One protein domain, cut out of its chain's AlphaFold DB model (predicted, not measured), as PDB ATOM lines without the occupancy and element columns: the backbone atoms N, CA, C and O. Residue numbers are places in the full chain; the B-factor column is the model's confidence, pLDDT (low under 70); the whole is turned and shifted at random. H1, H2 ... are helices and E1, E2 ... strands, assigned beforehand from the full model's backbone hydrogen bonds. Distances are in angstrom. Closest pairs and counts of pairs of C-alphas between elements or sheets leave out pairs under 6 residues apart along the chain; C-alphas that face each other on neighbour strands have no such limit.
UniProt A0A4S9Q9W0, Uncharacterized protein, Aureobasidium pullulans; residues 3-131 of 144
ATOM      1  N   PRO A   3      85.674 101.902 191.258       65.56
ATOM      2  CA  PRO A   3      86.662 102.618 190.465       65.56
ATOM      3  C   PRO A   3      86.158 104.031 190.190       65.56
ATOM      4  O   PRO A   3      84.958 104.241 190.072       65.56
ATOM      5  N   GLN A   4      87.080 104.987 190.118       77.81
ATOM      6  CA  GLN A   4      86.803 106.343 189.651       77.81
ATOM      7  C   GLN A   4      86.026 106.263 188.327       77.81
ATOM      8  O   GLN A   4      86.387 105.459 187.461       77.81
ATOM      9  N   PHE A   5      84.958 107.038 188.168       82.12
ATOM     10  CA  PHE A   5      84.092 106.942 186.991       82.12
ATOM     11  C   PHE A   5      83.563 108.305 186.564       82.12
ATOM     12  O   PHE A   5      83.453 109.223 187.369       82.12
ATOM     13  N   VAL A   6      83.216 108.434 185.285       86.81
ATOM     14  CA  VAL A   6      82.488 109.605 184.792       86.81
ATOM     15  C   VAL A   6      80.998 109.364 185.016       86.81
ATOM     16  O   VAL A   6      80.461 108.364 184.536       86.81
ATOM     17  N   GLY A   7      80.353 110.239 185.785       83.75
ATOM     18  CA  GLY A   7      78.923 110.167 186.083       83.75
ATOM     19  C   GLY A   7      78.052 110.626 184.911       83.75
ATOM     20  O   GLY A   7      78.543 111.143 183.909       83.75
ATOM     21  N   GLU A   8      76.730 110.484 185.043       88.25
ATOM     22  CA  GLU A   8      75.763 110.984 184.045       88.25
ATOM     23  C   GLU A   8      75.806 112.515 183.884       88.25
ATOM     24  O   GLU A   8      75.418 113.058 182.851       88.25
ATOM     25  N   ASP A   9      76.321 113.214 184.895       87.56
ATOM     26  CA  ASP A   9      76.596 114.651 184.886       87.56
ATOM     27  C   ASP A   9      77.884 115.026 184.125       87.56
ATOM     28  O   ASP A   9      78.231 116.205 184.053       87.56
ATOM     29  N   ASN A  10      78.575 114.047 183.527       89.06
ATOM     30  CA  ASN A  10      79.886 114.173 182.882       89.06
ATOM     31  C   ASN A  10      81.002 114.681 183.811       89.06
ATOM     32  O   ASN A  10      82.029 115.168 183.332       89.06
ATOM     33  N   LEU A  11      80.826 114.569 185.128       89.94
ATOM     34  CA  LEU A  11      81.862 114.885 186.106       89.94
ATOM     35  C   LEU A  11      82.579 113.609 186.544       89.94
ATOM     36  O   LEU A  11      82.070 112.504 186.381       89.94
ATOM     37  N   MET A  12      83.789 113.757 187.081       91.50
ATOM     38  CA  MET A  12      84.519 112.643 187.683       91.50
ATOM     39  C   MET A  12      83.979 112.379 189.090       91.50
ATOM     40  O   MET A  12      83.925 113.295 189.913       91.50
ATOM     41  N   HIS A  13      83.639 111.125 189.373       91.31
ATOM     42  CA  HIS A  13      83.134 110.649 190.656       91.31
ATOM     43  C   HIS A  13      84.079 109.631 191.284       91.31
ATOM     44  O   HIS A  13      84.729 108.837 190.598       91.31
ATOM     45  N   ILE A  14      84.124 109.636 192.613       89.19
ATOM     46  CA  ILE A  14      84.795 108.623 193.425       89.19
ATOM     47  C   ILE A  14      83.817 108.122 194.477       89.19
ATOM     48  O   ILE A  14      83.361 108.896 195.316       89.19
ATOM     49  N   ASP A  15      83.593 106.809 194.464       85.88
ATOM     50  CA  ASP A  15      82.743 106.113 195.423       85.88
ATOM     51  C   ASP A  15      83.574 105.173 196.304       85.88
ATOM     52  O   ASP A  15      84.238 104.227 195.852       85.88
ATOM     53  N   SER A  16      83.501 105.394 197.611       81.44
ATOM     54  CA  SER A  16      84.159 104.570 198.614       81.44
ATOM     55  C   SER A  16      83.160 104.099 199.661       81.44
ATOM     56  O   SER A  16      82.652 104.882 200.457       81.44
ATOM     57  N   GLU A  17      82.922 102.790 199.694       81.94
ATOM     58  CA  GLU A  17      82.274 102.128 200.823       81.94
ATOM     59  C   GLU A  17      83.346 101.585 201.771       81.94
ATOM     60  O   GLU A  17      84.300 100.925 201.350       81.94
ATOM     61  N   GLN A  18      83.192 101.886 203.056       75.31
ATOM     62  CA  GLN A  18      84.054 101.411 204.128       75.31
ATOM     63  C   GLN A  18      83.215 100.723 205.191       75.31
ATOM     64  O   GLN A  18      82.147 101.210 205.568       75.31
ATOM     65  N   ILE A  19      83.735  99.623 205.724       75.00
ATOM     66  CA  ILE A  19      83.130  98.897 206.836       75.00
ATOM     67  C   ILE A  19      84.121  98.940 207.994       75.00
ATOM     68  O   ILE A  19      85.240  98.450 207.868       75.00
ATOM     69  N   THR A  20      83.724  99.548 209.111       67.31
ATOM     70  CA  THR A  20      84.540  99.591 210.335       67.31
ATOM     71  C   THR A  20      84.024  98.603 211.387       67.31
ATOM     72  O   THR A  20      82.948  98.008 211.246       67.31
ATOM     73  N   THR A  21      84.806  98.403 212.449       67.50
ATOM     74  CA  THR A  21      84.464  97.539 213.584       67.50
ATOM     75  C   THR A  21      83.087  97.913 214.143       67.50
ATOM     76  O   THR A  21      82.775  99.087 214.330       67.50
ATOM     77  N   GLY A  22      82.240  96.910 214.390       69.75
ATOM     78  CA  GLY A  22      80.836  97.128 214.764       69.75
ATOM     79  C   GLY A  22      79.867  97.212 213.578       69.75
ATOM     80  O   GLY A  22      78.724  97.617 213.765       69.75
ATOM     81  N   ASN A  23      80.297  96.812 212.373       73.81
ATOM     82  CA  ASN A  23      79.476  96.747 211.155       73.81
ATOM     83  C   ASN A  23      78.899  98.111 210.722       73.81
ATOM     84  O   ASN A  23      77.859  98.196 210.064       73.81
ATOM     85  N   ILE A  24      79.580  99.199 211.097       74.75
ATOM     86  CA  ILE A  24      79.223 100.543 210.656       74.75
ATOM     87  C   ILE A  24      79.747 100.710 209.236       74.75
ATOM     88  O   ILE A  24      80.953 100.687 208.991       74.75
ATOM     89  N   ARG A  25      78.813 100.889 208.305       77.81
ATOM     90  CA  ARG A  25      79.112 101.230 206.914       77.81
ATOM     91  C   ARG A  25      79.182 102.743 206.742       77.81
ATOM     92  O   ARG A  25      78.286 103.452 207.202       77.81
ATOM     93  N   ASN A  26      80.217 103.247 206.096       76.25
ATOM     94  CA  ASN A  26      80.302 104.642 205.688       76.25
ATOM     95  C   ASN A  26      80.474 104.694 204.167       76.25
ATOM     96  O   ASN A  26      81.310 103.980 203.617       76.25
ATOM     97  N   LEU A  27      79.627 105.490 203.518       80.75
ATOM     98  CA  LEU A  27      79.638 105.714 202.079       80.75
ATOM     99  C   LEU A  27      80.122 107.139 201.820       80.75
ATOM    100  O   LEU A  27      79.497 108.113 202.254       80.75
ATOM    101  N   GLU A  28      81.230 107.237 201.098       83.38
ATOM    102  CA  GLU A  28      81.771 108.480 200.575       83.38
ATOM    103  C   GLU A  28      81.662 108.500 199.057       83.38
ATOM    104  O   GLU A  28      82.480 107.902 198.366       83.38
ATOM    105  N   ASP A  29      80.652 109.212 198.579       87.38
ATOM    106  CA  ASP A  29      80.479 109.703 197.219       87.38
ATOM    107  C   ASP A  29      81.090 111.106 197.106       87.38
ATOM    108  O   ASP A  29      80.865 111.978 197.957       87.38
ATOM    109  N   ARG A  30      81.927 111.317 196.090       90.25
ATOM    110  CA  ARG A  30      82.648 112.576 195.867       90.25
ATOM    111  C   ARG A  30      82.654 112.933 194.392       90.25
ATOM    112  O   ARG A  30      82.947 112.082 193.562       90.25
ATOM    113  N   ILE A  31      82.445 114.216 194.105       93.19
ATOM    114  CA  ILE A  31      82.616 114.806 192.773       93.19
ATOM    115  C   ILE A  31      83.941 115.567 192.750       93.19
ATOM    116  O   ILE A  31      84.231 116.362 193.649       93.19
ATOM    117  N   ILE A  32      84.769 115.297 191.746       93.69
ATOM    118  CA  ILE A  32      86.135 115.821 191.650       93.69
ATOM    119  C   ILE A  32      86.153 117.046 190.733       93.69
ATOM    120  O   ILE A  32      86.680 117.016 189.626       93.69
ATOM    121  N   ASP A  33      85.520 118.123 191.191       94.44
ATOM    122  CA  ASP A  33      85.381 119.385 190.452       94.44
ATOM    123  C   ASP A  33      85.694 120.627 191.305       94.44
ATOM    124  O   ASP A  33      85.461 121.764 190.890       94.44
ATOM    125  N   PHE A  34      86.194 120.403 192.521       95.00
ATOM    126  CA  PHE A  34      86.528 121.424 193.507       95.00
ATOM    127  C   PHE A  34      85.363 122.336 193.939       95.00
ATOM    128  O   PHE A  34      85.591 123.393 194.538       95.00
ATOM    129  N   GLN A  35      84.110 121.927 193.714       96.19
ATOM    130  CA  GLN A  35      82.936 122.673 194.168       96.19
ATOM    131  C   GLN A  35      82.430 122.187 195.529       96.19
ATOM    132  O   GLN A  35      82.327 120.989 195.797       96.19
ATOM    133  N   TRP A  36      82.083 123.151 196.384       95.56
ATOM    134  CA  TRP A  36      81.479 122.908 197.690       95.56
ATOM    135  C   TRP A  36      80.057 122.371 197.556       95.56
ATOM    136  O   TRP A  36      79.220 122.974 196.882       95.56
ATOM    137  N   ARG A  37      79.782 121.253 198.227       93.88
ATOM    138  CA  ARG A  37      78.462 120.628 198.289       93.88
ATOM    139  C   ARG A  37      78.107 120.219 199.705       93.88
ATOM    140  O   ARG A  37      78.892 119.564 200.396       93.88
ATOM    141  N   GLU A  38      76.886 120.559 200.099       94.19
ATOM    142  CA  GLU A  38      76.318 120.091 201.354       94.19
ATOM    143  C   GLU A  38      75.912 118.621 201.263       94.19
ATOM    144  O   GLU A  38      75.354 118.171 200.261       94.19
ATOM    145  N   LYS A  39      76.142 117.888 202.348       90.00
ATOM    146  CA  LYS A  39      75.717 116.504 202.524       90.00
ATOM    147  C   LYS A  39      75.250 116.301 203.957       90.00
ATOM    148  O   LYS A  39      75.892 116.761 204.902       90.00
ATOM    149  N   ASP A  40      74.145 115.586 204.125       88.75
ATOM    150  CA  ASP A  40      73.749 115.065 205.430       88.75
ATOM    151  C   ASP A  40      74.455 113.722 205.650       88.75
ATOM    152  O   ASP A  40      74.061 112.687 205.111       88.75
ATOM    153  N   ASP A  41      75.552 113.753 206.406       86.19
ATOM    154  CA  ASP A  41      76.336 112.569 206.741       86.19
ATOM    155  C   ASP A  41      75.771 111.864 207.982       86.19
ATOM    156  O   ASP A  41      75.412 112.484 208.987       86.19
ATOM    157  N   ARG A  42      75.716 110.531 207.930       80.38
ATOM    158  CA  ARG A  42      75.123 109.712 208.994       80.38
ATOM    159  C   ARG A  42      75.917 109.733 210.303       80.38
ATOM    160  O   ARG A  42      75.332 109.539 211.365       80.38
ATOM    161  N   ILE A  43      77.235 109.894 210.231       80.81
ATOM    162  CA  ILE A  43      78.146 109.868 211.382       80.81
ATOM    163  C   ILE A  43      78.422 111.294 211.858       80.81
ATOM    164  O   ILE A  43      78.463 111.554 213.060       80.81
ATOM    165  N   PHE A  44      78.593 112.215 210.913       83.88
ATOM    166  CA  PHE A  44      79.097 113.557 211.177       83.88
ATOM    167  C   PHE A  44      78.022 114.653 211.163       83.88
ATOM    168  O   PHE A  44      78.305 115.787 211.554       83.88
ATOM    169  N   GLY A  45      76.788 114.325 210.773       87.94
ATOM    170  CA  GLY A  45      75.708 115.292 210.600       87.94
ATOM    171  C   GLY A  45      75.857 116.089 209.304       87.94
ATOM    172  O   GLY A  45      76.478 115.636 208.344       87.94
ATOM    173  N   LYS A  46      75.274 117.289 209.258       92.12
ATOM    174  CA  LYS A  46      75.351 118.148 208.071       92.12
ATOM    175  C   LYS A  46      76.779 118.668 207.888       92.12
ATOM    176  O   LYS A  46      77.337 119.284 208.796       92.12
ATOM    177  N   VAL A  47      77.349 118.447 206.713       93.56
ATOM    178  CA  VAL A  47      78.695 118.887 206.332       93.56
ATOM    179  C   VAL A  47      78.663 119.557 204.963       93.56
ATOM    180  O   VAL A  47      77.749 119.323 204.179       93.56
ATOM    181  N   ASN A  48      79.667 120.372 204.669       94.88
ATOM    182  CA  ASN A  48      79.965 120.896 203.343       94.88
ATOM    183  C   ASN A  48      81.332 120.362 202.917       94.88
ATOM    184  O   ASN A  48      82.275 120.420 203.703       94.88
ATOM    185  N   GLY A  49      81.451 119.807 201.715       95.62
ATOM    186  CA  GLY A  49      82.697 119.208 201.247       95.62
ATOM    187  C   GLY A  49      83.027 119.550 199.802       95.62
ATOM    188  O   GLY A  49      82.129 119.800 199.004       95.62
ATOM    189  N   ARG A  50      84.317 119.529 199.467       96.88
ATOM    190  CA  ARG A  50      84.824 119.618 198.089       96.88
ATOM    191  C   ARG A  50      86.058 118.743 197.913       96.88
ATOM    192  O   ARG A  50      86.763 118.467 198.886       96.88
ATOM    193  N   SER A  51      86.337 118.358 196.677       96.75
ATOM    194  CA  SER A  51      87.456 117.477 196.336       96.75
ATOM    195  C   SER A  51      88.056 117.821 194.979       96.75
ATOM    196  O   SER A  51      87.331 118.224 194.071       96.75
ATOM    197  N   SER A  52      89.372 117.659 194.847       96.31
ATOM    198  CA  SER A  52      90.110 117.824 193.590       96.31
ATOM    199  C   SER A  52      91.368 116.965 193.590       96.31
ATOM    200  O   SER A  52      91.924 116.681 194.651       96.31
ATOM    201  N   TYR A  53      91.846 116.606 192.401       96.00
ATOM    202  CA  TYR A  53      93.251 116.250 192.238       96.00
ATOM    203  C   TYR A  53      94.106 117.514 192.293       96.00
ATOM    204  O   TYR A  53      93.732 118.534 191.708       96.00
ATOM    205  N   VAL A  54      95.225 117.437 193.002       97.31
ATOM    206  CA  VAL A  54      96.229 118.502 193.138       97.31
ATOM    207  C   VAL A  54      97.615 117.891 192.994       97.31
ATOM    208  O   VAL A  54      97.777 116.690 193.224       97.31
ATOM    209  N   GLN A  55      98.608 118.686 192.608       98.06
ATOM    210  CA  GLN A  55      99.996 118.245 192.701       98.06
ATOM    211  C   GLN A  55     100.379 118.090 194.175       98.06
ATOM    212  O   GLN A  55      99.948 118.862 195.031       98.06
ATOM    213  N   LEU A  56     101.175 117.071 194.501       97.81
ATOM    214  CA  LEU A  56     101.544 116.798 195.892       97.81
ATOM    215  C   LEU A  56     102.265 117.984 196.561       97.81
ATOM    216  O   LEU A  56     102.147 118.169 197.770       97.81
ATOM    217  N   ASP A  57     103.006 118.784 195.794       97.50
ATOM    218  CA  ASP A  57     103.711 119.971 196.282       97.50
ATOM    219  C   ASP A  57     102.798 121.187 196.525       97.50
ATOM    220  O   ASP A  57     103.197 122.105 197.241       97.50
ATOM    221  N   GLU A  58     101.565 121.167 196.012       97.81
ATOM    222  CA  GLU A  58     100.517 122.151 196.316       97.81
ATOM    223  C   GLU A  58      99.845 121.880 197.675       97.81
ATOM    224  O   GLU A  58      99.153 122.747 198.211       97.81
ATOM    225  N   VAL A  59     100.048 120.695 198.266       98.00
ATOM    226  CA  VAL A  59      99.538 120.361 199.603       98.00
ATOM    227  C   VAL A  59     100.380 121.058 200.675       98.00
ATOM    228  O   VAL A  59     101.542 120.712 200.901       98.00
ATOM    229  N   GLU A  60      99.771 122.014 201.380       97.25
ATOM    230  CA  GLU A  60     100.475 122.883 202.332       97.25
ATOM    231  C   GLU A  60     100.951 122.158 203.603       97.25
ATOM    232  O   GLU A  60     102.069 122.395 204.070       97.25
ATOM    233  N   ASP A  61     100.127 121.285 204.199       97.94
ATOM    234  CA  ASP A  61     100.497 120.640 205.464       97.94
ATOM    235  C   ASP A  61     101.520 119.516 205.251       97.94
ATOM    236  O   ASP A  61     101.299 118.543 204.524       97.94
ATOM    237  N   GLU A  62     102.638 119.603 205.973       97.19
ATOM    238  CA  GLU A  62     103.731 118.637 205.871       97.19
ATOM    239  C   GLU A  62     103.321 117.204 206.199       97.19
ATOM    240  O   GLU A  62     103.829 116.253 205.606       97.19
ATOM    241  N   TYR A  63     102.384 117.025 207.131       98.25
ATOM    242  CA  TYR A  63     101.894 115.698 207.469       98.25
ATOM    243  C   TYR A  63     101.093 115.074 206.329       98.25
ATOM    244  O   TYR A  63     101.149 113.852 206.166       98.25
ATOM    245  N   LEU A  64     100.363 115.892 205.570       98.38
ATOM    246  CA  LEU A  64      99.542 115.448 204.448       98.38
ATOM    247  C   LEU A  64     100.377 115.173 203.194       98.38
ATOM    248  O   LEU A  64     100.024 114.279 202.432       98.38
ATOM    249  N   ARG A  65     101.500 115.875 202.994       96.75
ATOM    250  CA  ARG A  65     102.347 115.707 201.798       96.75
ATOM    251  C   ARG A  65     103.395 114.585 201.884       96.75
ATOM    252  O   ARG A  65     104.092 114.326 200.910       96.75
ATOM    253  N   GLN A  66     103.543 113.927 203.035       96.00
ATOM    254  CA  GLN A  66     104.630 112.966 203.278       96.00
ATOM    255  C   GLN A  66     104.181 111.498 203.314       96.00
ATOM    256  O   GLN A  66     103.063 111.177 203.717       96.00
ATOM    257  N   GLY A  67     105.121 110.593 203.028       95.88
ATOM    258  CA  GLY A  67     104.973 109.146 203.252       95.88
ATOM    259  C   GLY A  67     104.320 108.366 202.109       95.88
ATOM    260  O   GLY A  67     104.122 107.161 202.247       95.88
ATOM    261  N   TRP A  68     104.001 109.035 201.003       97.69
ATOM    262  CA  TRP A  68     103.397 108.430 199.819       97.69
ATOM    263  C   TRP A  68     104.376 107.521 199.065       97.69
ATOM    264  O   TRP A  68     105.582 107.760 199.040       97.69
ATOM    265  N   ASP A  69     103.843 106.454 198.473       96.69
ATOM    266  CA  ASP A  69     104.583 105.510 197.636       96.69
ATOM    267  C   ASP A  69     105.059 106.197 196.347       96.69
ATOM    268  O   ASP A  69     104.250 106.668 195.551       96.69
ATOM    269  N   GLU A  70     106.372 106.224 196.124       96.50
ATOM    270  CA  GLU A  70     106.981 106.903 194.973       96.50
ATOM    271  C   GLU A  70     106.498 106.318 193.638       96.50
ATOM    272  O   GLU A  70     106.276 107.046 192.676       96.50
ATOM    273  N   GLN A  71     106.282 104.999 193.573       95.56
ATOM    274  CA  GLN A  71     105.783 104.367 192.350       95.56
ATOM    275  C   GLN A  71     104.371 104.848 192.015       95.56
ATOM    276  O   GLN A  71     104.091 105.144 190.857       95.56
ATOM    277  N   PHE A  72     103.499 104.949 193.021       94.25
ATOM    278  CA  PHE A  72     102.189 105.577 192.881       94.25
ATOM    279  C   PHE A  72     102.302 107.031 192.408       94.25
ATOM    280  O   PHE A  72     101.645 107.384 191.434       94.25
ATOM    281  N   LEU A  73     103.155 107.849 193.031       96.19
ATOM    282  CA  LEU A  73     103.307 109.251 192.631       96.19
ATOM    283  C   LEU A  73     103.756 109.378 191.175       96.19
ATOM    284  O   LEU A  73     103.158 110.131 190.414       96.19
ATOM    285  N   VAL A  74     104.750 108.602 190.746       96.38
ATOM    286  CA  VAL A  74     105.207 108.613 189.350       96.38
ATOM    287  C   VAL A  74     104.095 108.172 188.388       96.38
ATOM    288  O   VAL A  74     103.940 108.779 187.329       96.38
ATOM    289  N   GLN A  75     103.313 107.148 188.747       94.88
ATOM    290  CA  GLN A  75     102.198 106.646 187.931       94.88
ATOM    291  C   GLN A  75     101.084 107.684 187.747       94.88
ATOM    292  O   GLN A  75     100.565 107.819 186.642       94.88
ATOM    293  N   GLU A  76     100.764 108.438 188.797       93.19
ATOM    294  CA  GLU A  76      99.702 109.454 188.797       93.19
ATOM    295  C   GLU A  76     100.211 110.864 188.442       93.19
ATOM    296  O   GLU A  76      99.534 111.860 188.689       93.19
ATOM    297  N   GLY A  77     101.429 110.997 187.904       96.31
ATOM    298  CA  GLY A  77     101.978 112.307 187.536       96.31
ATOM    299  C   GLY A  77     102.124 113.267 188.724       96.31
ATOM    300  O   GLY A  77     101.936 114.471 188.566       96.31
ATOM    301  N   HIS A  78     102.453 112.716 189.893       96.44
ATOM    302  CA  HIS A  78     102.588 113.366 191.202       96.44
ATOM    303  C   HIS A  78     101.296 113.989 191.744       96.44
ATOM    304  O   HIS A  78     101.334 114.769 192.700       96.44
ATOM    305  N   GLN A  79     100.145 113.607 191.187       96.94
ATOM    306  CA  GLN A  79      98.854 114.057 191.682       96.94
ATOM    307  C   GLN A  79      98.349 113.192 192.838       96.94
ATOM    308  O   GLN A  79      98.523 111.973 192.873       96.94
ATOM    309  N   VAL A  80      97.667 113.838 193.779       96.81
ATOM    310  CA  VAL A  80      96.949 113.200 194.885       96.81
ATOM    311  C   VAL A  80      95.538 113.759 194.984       96.81
ATOM    312  O   VAL A  80      95.262 114.872 194.536       96.81
ATOM    313  N   LEU A  81      94.624 112.991 195.574       96.38
ATOM    314  CA  LEU A  81      93.270 113.467 195.838       96.38
ATOM    315  C   LEU A  81      93.254 114.242 197.157       96.38
ATOM    316  O   LEU A  81      93.494 113.655 198.214       96.38
ATOM    317  N   GLN A  82      92.913 115.526 197.100       97.81
ATOM    318  CA  GLN A  82      92.728 116.377 198.271       97.81
ATOM    319  C   GLN A  82      91.243 116.658 198.502       97.81
ATOM    320  O   GLN A  82      90.475 116.912 197.570       97.81
ATOM    321  N   ILE A  83      90.834 116.610 199.767       97.44
ATOM    322  CA  ILE A  83      89.445 116.775 200.190       97.44
ATOM    323  C   ILE A  83      89.385 117.736 201.365       97.44
ATOM    324  O   ILE A  83      90.097 117.566 202.354       97.44
ATOM    325  N   PHE A  84      88.463 118.687 201.287       97.31
ATOM    326  CA  PHE A  84      88.123 119.577 202.389       97.31
ATOM    327  C   PHE A  84      86.699 119.302 202.849       97.31
ATOM    328  O   PHE A  84      85.802 119.098 202.028       97.31
ATOM    329  N   VAL A  85      86.494 119.296 204.163       95.88
ATOM    330  CA  VAL A  85      85.183 119.127 204.789       95.88
ATOM    331  C   VAL A  85      85.030 120.120 205.930       95.88
ATOM    332  O   VAL A  85      85.928 120.281 206.752       95.88
ATOM    333  N   GLU A  86      83.865 120.743 206.008       95.19
ATOM    334  CA  GLU A  86      83.467 121.651 207.073       95.19
ATOM    335  C   GLU A  86      82.146 121.166 207.666       95.19
ATOM    336  O   GLU A  86      81.198 120.858 206.944       95.19
ATOM    337  N   SER A  87      82.052 121.092 208.988       94.50
ATOM    338  CA  SER A  87      80.771 120.858 209.655       94.50
ATOM    339  C   SER A  87      79.828 122.051 209.471       94.50
ATOM    340  O   SER A  87      80.258 123.197 209.620       94.50
ATOM    341  N   LEU A  88      78.535 121.799 209.291       90.50
ATOM    342  CA  LEU A  88      77.503 122.834 209.278       90.50
ATOM    343  C   LEU A  88      76.623 122.765 210.534       90.50
ATOM    344  O   LEU A  88      76.407 121.710 211.132       90.50
ATOM    345  N   GLY A  89      76.064 123.911 210.926       80.00
ATOM    346  CA  GLY A  89      75.160 124.029 212.072       80.00
ATOM    347  C   GLY A  89      75.832 124.527 213.353       80.00
ATOM    348  O   GLY A  89      76.972 124.975 213.359       80.00
ATOM    349  N   LYS A  90      75.084 124.537 214.467       65.81
ATOM    350  CA  LYS A  90      75.486 125.299 215.665       65.81
ATOM    351  C   LYS A  90      76.652 124.686 216.445       65.81
ATOM    352  O   LYS A  90      77.360 125.443 217.103       65.81
ATOM    353  N   LYS A  91      76.821 123.359 216.421       68.69
ATOM    354  CA  LYS A  91      77.931 122.598 217.024       68.69
ATOM    355  C   LYS A  91      77.937 121.216 216.364       68.69
ATOM    356  O   LYS A  91      76.949 120.505 216.531       68.69
ATOM    357  N   PRO A  92      79.005 120.839 215.654       63.97
ATOM    358  CA  PRO A  92      80.374 121.060 216.103       63.97
ATOM    359  C   PRO A  92      81.237 121.714 215.018       63.97
ATOM    360  O   PRO A  92      81.650 120.997 214.139       63.97
ATOM    361  N   ASN A  93      81.550 123.014 215.117       86.12
ATOM    362  CA  ASN A  93      82.409 123.767 214.180       86.12
ATOM    363  C   ASN A  93      83.823 123.159 214.041       86.12
ATOM    364  O   ASN A  93      84.759 123.601 214.716       86.12
ATOM    365  N   TRP A  94      83.969 122.133 213.212       94.38
ATOM    366  CA  TRP A  94      85.231 121.482 212.885       94.38
ATOM    367  C   TRP A  94      85.464 121.502 211.377       94.38
ATOM    368  O   TRP A  94      84.525 121.556 210.580       94.38
ATOM    369  N   THR A  95      86.735 121.442 210.999       96.38
ATOM    370  CA  THR A  95      87.176 121.267 209.615       96.38
ATOM    371  C   THR A  95      88.036 120.019 209.515       96.38
ATOM    372  O   THR A  95      88.730 119.663 210.470       96.38
ATOM    373  N   ALA A  96      87.996 119.349 208.372       97.12
ATOM    374  CA  ALA A  96      88.903 118.267 208.047       97.12
ATOM    375  C   ALA A  96      89.525 118.501 206.675       97.12
ATOM    376  O   ALA A  96      88.821 118.784 205.707       97.12
ATOM    377  N   GLU A  97      90.836 118.333 206.606       98.19
ATOM    378  CA  GLU A  97      91.576 118.231 205.359       98.19
ATOM    379  C   GLU A  97      92.095 116.806 205.227       98.19
ATOM    380  O   GLU A  97      92.600 116.228 206.196       98.19
ATOM    381  N   GLN A  98      91.926 116.221 204.046       97.56
ATOM    382  CA  GLN A  98      92.361 114.866 203.760       97.56
ATOM    383  C   GLN A  98      93.172 114.826 202.476       97.56
ATOM    384  O   GLN A  98      92.810 115.477 201.499       97.56
ATOM    385  N   VAL A  99      94.199 113.982 202.467       98.12
ATOM    386  CA  VAL A  99      94.886 113.554 201.249       98.12
ATOM    387  C   VAL A  99      94.819 112.040 201.165       98.12
ATOM    388  O   VAL A  99      95.065 111.338 202.154       98.12
ATOM    389  N   TRP A 100      94.393 111.539 200.009       96.19
ATOM    390  CA  TRP A 100      94.262 110.113 199.731       96.19
ATOM    391  C   TRP A 100      95.295 109.693 198.690       96.19
ATOM    392  O   TRP A 100      95.563 110.415 197.730       96.19
ATOM    393  N   GLY A 101      95.839 108.496 198.874       94.50
ATOM    394  CA  GLY A 101      96.832 107.929 197.978       94.50
ATOM    395  C   GLY A 101      97.240 106.533 198.417       94.50
ATOM    396  O   GLY A 101      96.515 105.849 199.147       94.50
ATOM    397  N   PHE A 102      98.425 106.112 197.990       94.75
ATOM    398  CA  PHE A 102      99.000 104.837 198.398       94.75
ATOM    399  C   PHE A 102     100.283 105.041 199.193       94.75
ATOM    400  O   PHE A 102     101.101 105.896 198.871       94.75
ATOM    401  N   GLU A 103     100.459 104.225 200.228       95.69
ATOM    402  CA  GLU A 103     101.675 104.164 201.041       95.69
ATOM    403  C   GLU A 103     102.151 102.710 201.123       95.69
ATOM    404  O   GLU A 103     101.353 101.776 200.995       95.69
ATOM    405  N   VAL A 104     103.442 102.500 201.386       95.00
ATOM    406  CA  VAL A 104     103.956 101.181 201.777       95.00
ATOM    407  C   VAL A 104     103.821 101.040 203.292       95.00
ATOM    408  O   VAL A 104     104.432 101.787 204.057       95.00
ATOM    409  N   VAL A 105     103.010 100.083 203.740       93.19
ATOM    410  CA  VAL A 105     102.768  99.788 205.160       93.19
ATOM    411  C   VAL A 105     103.055  98.317 205.394       93.19
ATOM    412  O   VAL A 105     102.500  97.465 204.703       93.19
ATOM    413  N   ASP A 106     103.967  98.026 206.324       92.38
ATOM    414  CA  ASP A 106     104.433  96.666 206.626       92.38
ATOM    415  C   ASP A 106     104.863  95.890 205.364       92.38
ATOM    416  O   ASP A 106     104.550  94.717 205.172       92.38
ATOM    417  N   GLY A 107     105.557  96.584 204.456       92.06
ATOM    418  CA  GLY A 107     106.066  96.025 203.200       92.06
ATOM    419  C   GLY A 107     105.023  95.840 202.093       92.06
ATOM    420  O   GLY A 107     105.375  95.365 201.018       92.06
ATOM    421  N   SER A 108     103.765  96.228 202.316       91.62
ATOM    422  CA  SER A 108     102.680  96.090 201.337       91.62
ATOM    423  C   SER A 108     102.130  97.451 200.911       91.62
ATOM    424  O   SER A 108     101.948  98.337 201.743       91.62
ATOM    425  N   LYS A 109     101.819  97.622 199.620       92.00
ATOM    426  CA  LYS A 109     101.129  98.819 199.112       92.00
ATOM    427  C   LYS A 109      99.706  98.853 199.669       92.00
ATOM    428  O   LYS A 109      98.954  97.906 199.464       92.00
ATOM    429  N   ARG A 110      99.327  99.920 200.372       93.06
ATOM    430  CA  ARG A 110      97.999 100.103 200.980       93.06
ATOM    431  C   ARG A 110      97.386 101.418 200.536       93.06
ATOM    432  O   ARG A 110      98.073 102.439 200.519       93.06
ATOM    433  N   HIS A 111      96.086 101.408 200.252       91.62
ATOM    434  CA  HIS A 111      95.345 102.658 200.127       91.62
ATOM    435  C   HIS A 111      95.297 103.323 201.504       91.62
ATOM    436  O   HIS A 111      94.882 102.699 202.484       91.62
ATOM    437  N   THR A 112      95.728 104.576 201.581       94.50
ATOM    438  CA  THR A 112      95.839 105.306 202.840       94.50
ATOM    439  C   THR A 112      95.214 106.686 202.718       94.50
ATOM    440  O   THR A 112      95.269 107.329 201.672       94.50
ATOM    441  N   ARG A 113      94.610 107.142 203.813       95.12
ATOM    442  CA  ARG A 113      94.103 108.503 203.960       95.12
ATOM    443  C   ARG A 113      94.797 109.165 205.126       95.12
ATOM    444  O   ARG A 113      94.730 108.667 206.252       95.12
ATOM    445  N   ARG A 114      95.431 110.297 204.864       97.88
ATOM    446  CA  ARG A 114      95.966 111.171 205.903       97.88
ATOM    447  C   ARG A 114      94.977 112.289 206.123       97.88
ATOM    448  O   ARG A 114      94.493 112.874 205.162       97.88
ATOM    449  N   ILE A 115      94.630 112.525 207.382       98.00
ATOM    450  CA  ILE A 115      93.550 113.427 207.762       98.00
ATOM    451  C   ILE A 115      94.046 114.341 208.869       98.00
ATOM    452  O   ILE A 115      94.637 113.870 209.842       98.00
ATOM    453  N   ILE A 116      93.760 115.629 208.745       98.38
ATOM    454  CA  ILE A 116      93.904 116.602 209.822       98.38
ATOM    455  C   ILE A 116      92.519 117.124 210.154       98.38
ATOM    456  O   ILE A 116      91.850 117.685 209.294       98.38
ATOM    457  N   VAL A 117      92.095 116.947 211.402       97.38
ATOM    458  CA  VAL A 117      90.836 117.488 211.920       97.38
ATOM    459  C   VAL A 117      91.154 118.623 212.877       97.38
ATOM    460  O   VAL A 117      91.945 118.441 213.801       97.38
ATOM    461  N   LYS A 118      90.518 119.778 212.684       96.19
ATOM    462  CA  LYS A 118      90.677 120.957 213.542       96.19
ATOM    463  C   LYS A 118      89.343 121.350 214.155       96.19
ATOM    464  O   LYS A 118      88.326 121.387 213.466       96.19
ATOM    465  N   LYS A 119      89.344 121.676 215.446       94.00
ATOM    466  CA  LYS A 119      88.177 122.197 216.169       94.00
ATOM    467  C   LYS A 119      88.624 123.228 217.199       94.00
ATOM    468  O   LYS A 119      89.145 122.901 218.264       94.00
ATOM    469  N   GLY A 120      88.403 124.506 216.900       89.31
ATOM    470  CA  GLY A 120      88.903 125.592 217.742       89.31
ATOM    471  C   GLY A 120      90.432 125.581 217.806       89.31
ATOM    472  O   GLY A 120      91.082 125.887 216.814       89.31
ATOM    473  N   LYS A 121      91.000 125.248 218.972       91.44
ATOM    474  CA  LYS A 121      92.459 125.139 219.179       91.44
ATOM    475  C   LYS A 121      92.977 123.700 219.115       91.44
ATOM    476  O   LYS A 121      94.181 123.494 219.219       91.44
ATOM    477  N   GLU A 122      92.082 122.723 219.016       95.44
ATOM    478  CA  GLU A 122      92.438 121.310 218.951       95.44
ATOM    479  C   GLU A 122      92.723 120.920 217.501       95.44
ATOM    480  O   GLU A 122      91.967 121.279 216.596       95.44
ATOM    481  N   GLU A 123      93.803 120.169 217.302       96.75
ATOM    482  CA  GLU A 123      94.175 119.564 216.029       96.75
ATOM    483  C   GLU A 123      94.512 118.090 216.264       96.75
ATOM    484  O   GLU A 123      95.270 117.749 217.174       96.75
ATOM    485  N   HIS A 124      93.956 117.216 215.431       97.56
ATOM    486  CA  HIS A 124      94.239 115.788 215.439       97.56
ATOM    487  C   HIS A 124      94.675 115.332 214.055       97.56
ATOM    488  O   HIS A 124      94.003 115.611 213.063       97.56
ATOM    489  N   LYS A 125      95.779 114.586 214.005       98.00
ATOM    490  CA  LYS A 125      96.298 113.960 212.788       98.00
ATOM    491  C   LYS A 125      95.980 112.469 212.830       98.00
ATOM    492  O   LYS A 125      96.290 111.799 213.814       98.00
ATOM    493  N   LEU A 126      95.332 111.962 211.788       95.44
ATOM    494  CA  LEU A 126      94.922 110.566 211.661       95.44
ATOM    495  C   LEU A 126      95.469 109.972 210.365       95.44
ATOM    496  O   LEU A 126      95.648 110.675 209.366       95.44
ATOM    497  N   ARG A 127      95.731 108.667 210.388       96.00
ATOM    498  CA  ARG A 127      96.114 107.869 209.222       96.00
ATOM    499  C   ARG A 127      95.213 106.646 209.176       96.00
ATOM    500  O   ARG A 127      95.270 105.815 210.079       96.00
ATOM    501  N   LEU A 128      94.371 106.559 208.155       92.50
ATOM    502  CA  LEU A 128      93.499 105.411 207.920       92.50
ATOM    503  C   LEU A 128      94.130 104.550 206.833       92.50
ATOM    504  O   LEU A 128      94.288 105.018 205.709       92.50
ATOM    505  N   VAL A 129      94.506 103.321 207.176       92.19
ATOM    506  CA  VAL A 129      95.139 102.359 206.265       92.19
ATOM    507  C   VAL A 129      94.119 101.279 205.939       92.19
ATOM    508  O   VAL A 129      93.553 100.679 206.851       92.19
ATOM    509  N   TYR A 130      93.880 101.040 204.652       86.25
ATOM    510  CA  TYR A 130      92.870 100.094 204.193       86.25
ATOM    511  C   TYR A 130      93.509  98.872 203.535       86.25
ATOM    512  O   TYR A 130      94.360  98.985 202.646       86.25
ATOM    513  N   ASP A 131      93.029  97.699 203.937       79.38
ATOM    514  CA  ASP A 131      93.058  96.497 203.113       79.38
ATOM    515  C   ASP A 131      92.017  96.625 201.992       79.38
ATOM    516  O   ASP A 131      90.950  97.213 202.188       79.38
TER     517      ASP A 131
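AT A GLANCE: This is residues 3 to 131 of the 144 residues of an uncharacterized protein of Aureobasidium pullulans (UniProt A0A4S9Q9W0). A twisted, curled wall of six antiparallel strands, E3 to E8, is joined at E4 by a separate two-strand hairpin, E1 and E2, which stands off from E5 to E8 and leaves the whole open between them. The stretch from E4 to E5 holds two small helices: H1 grazes the wall, and H2 lies beside its strands near the bend of E6. The printed part has 129 residues with eight named strands and two named helices, in the order E1 E2 E3 E4 H1 H2 E5 E6 E7 E8, and is mostly strand. The large sheet's order is E3 E4 E5 E6 E7 E8. The whole is compact, with a radius of gyration of the C-alphas of 15.0 A and spans of 43 by 39 by 34 A.

IN THESE COORDINATES: Find C-alpha 12 at (84.519, 112.643, 187.683); from there E1, residues 12 to 20, runs 26.1 A. E2 is residues 24 to 31, E3 residues 37 to 41, and E4, residues 45 to 55, runs 30.3 A. Next come H1, residues 62 to 65, and H2, residues 70 to 75. E5 is residues 79 to 87; E6, residues 95 to 105, bends by 75 degrees at residue 102. E7, residues 108 to 119, runs 33.3 A, and E8, residues 122 to 130, ends at C-alpha 130 at (92.870, 100.094, 204.193).

HOW THE PARTS SIT: Begin at the hairpin E1 and E2, where N 16 and O 28 are 2.8 A apart. Residues 5 to 6 pair antiparallel with residues 12 to 13 of E1. The closest C-alphas of E2 and E4 are those of Ile 31 and Ser 51, 6.6 A apart; E2 and E5 are apart. In the large sheet look for N 39 and O 47 of E3 and E4 at 2.8 A, N 48 and O 86 of E4 and E5 at 2.8 A, and N 85 and O 96 of E5 and E6 at 2.8 A. E5 E6 E7 E8 form a meander, each strand the antiparallel neighbour of the one before, with N 110 and O 103 at 2.8 A and N 126 and O 115 at 2.8 A. H1 only grazes the sheet with its residues 63 to 65; its closest C-alpha pair with E7 is Leu 64 and Arg 114, 5.8 A. H2 is on the sheet at a height of 6.3 A, over none of its strands; its closest C-alpha pair with E6 is Phe 72 and Phe 102, 6.4 A. In H2 every O i to N i+4 pair is within hydrogen-bond range; H1 is too short for such a pair.

THE WHOLE: The two C-alphas farthest apart are those of Lys 90 and Gly 107, 44.1 A. The printed part has no cut, and no link is long. The mean pLDDT of the printed part is 90.8; residue 3, residues 20 to 22 and residues 90 to 92 are under 70.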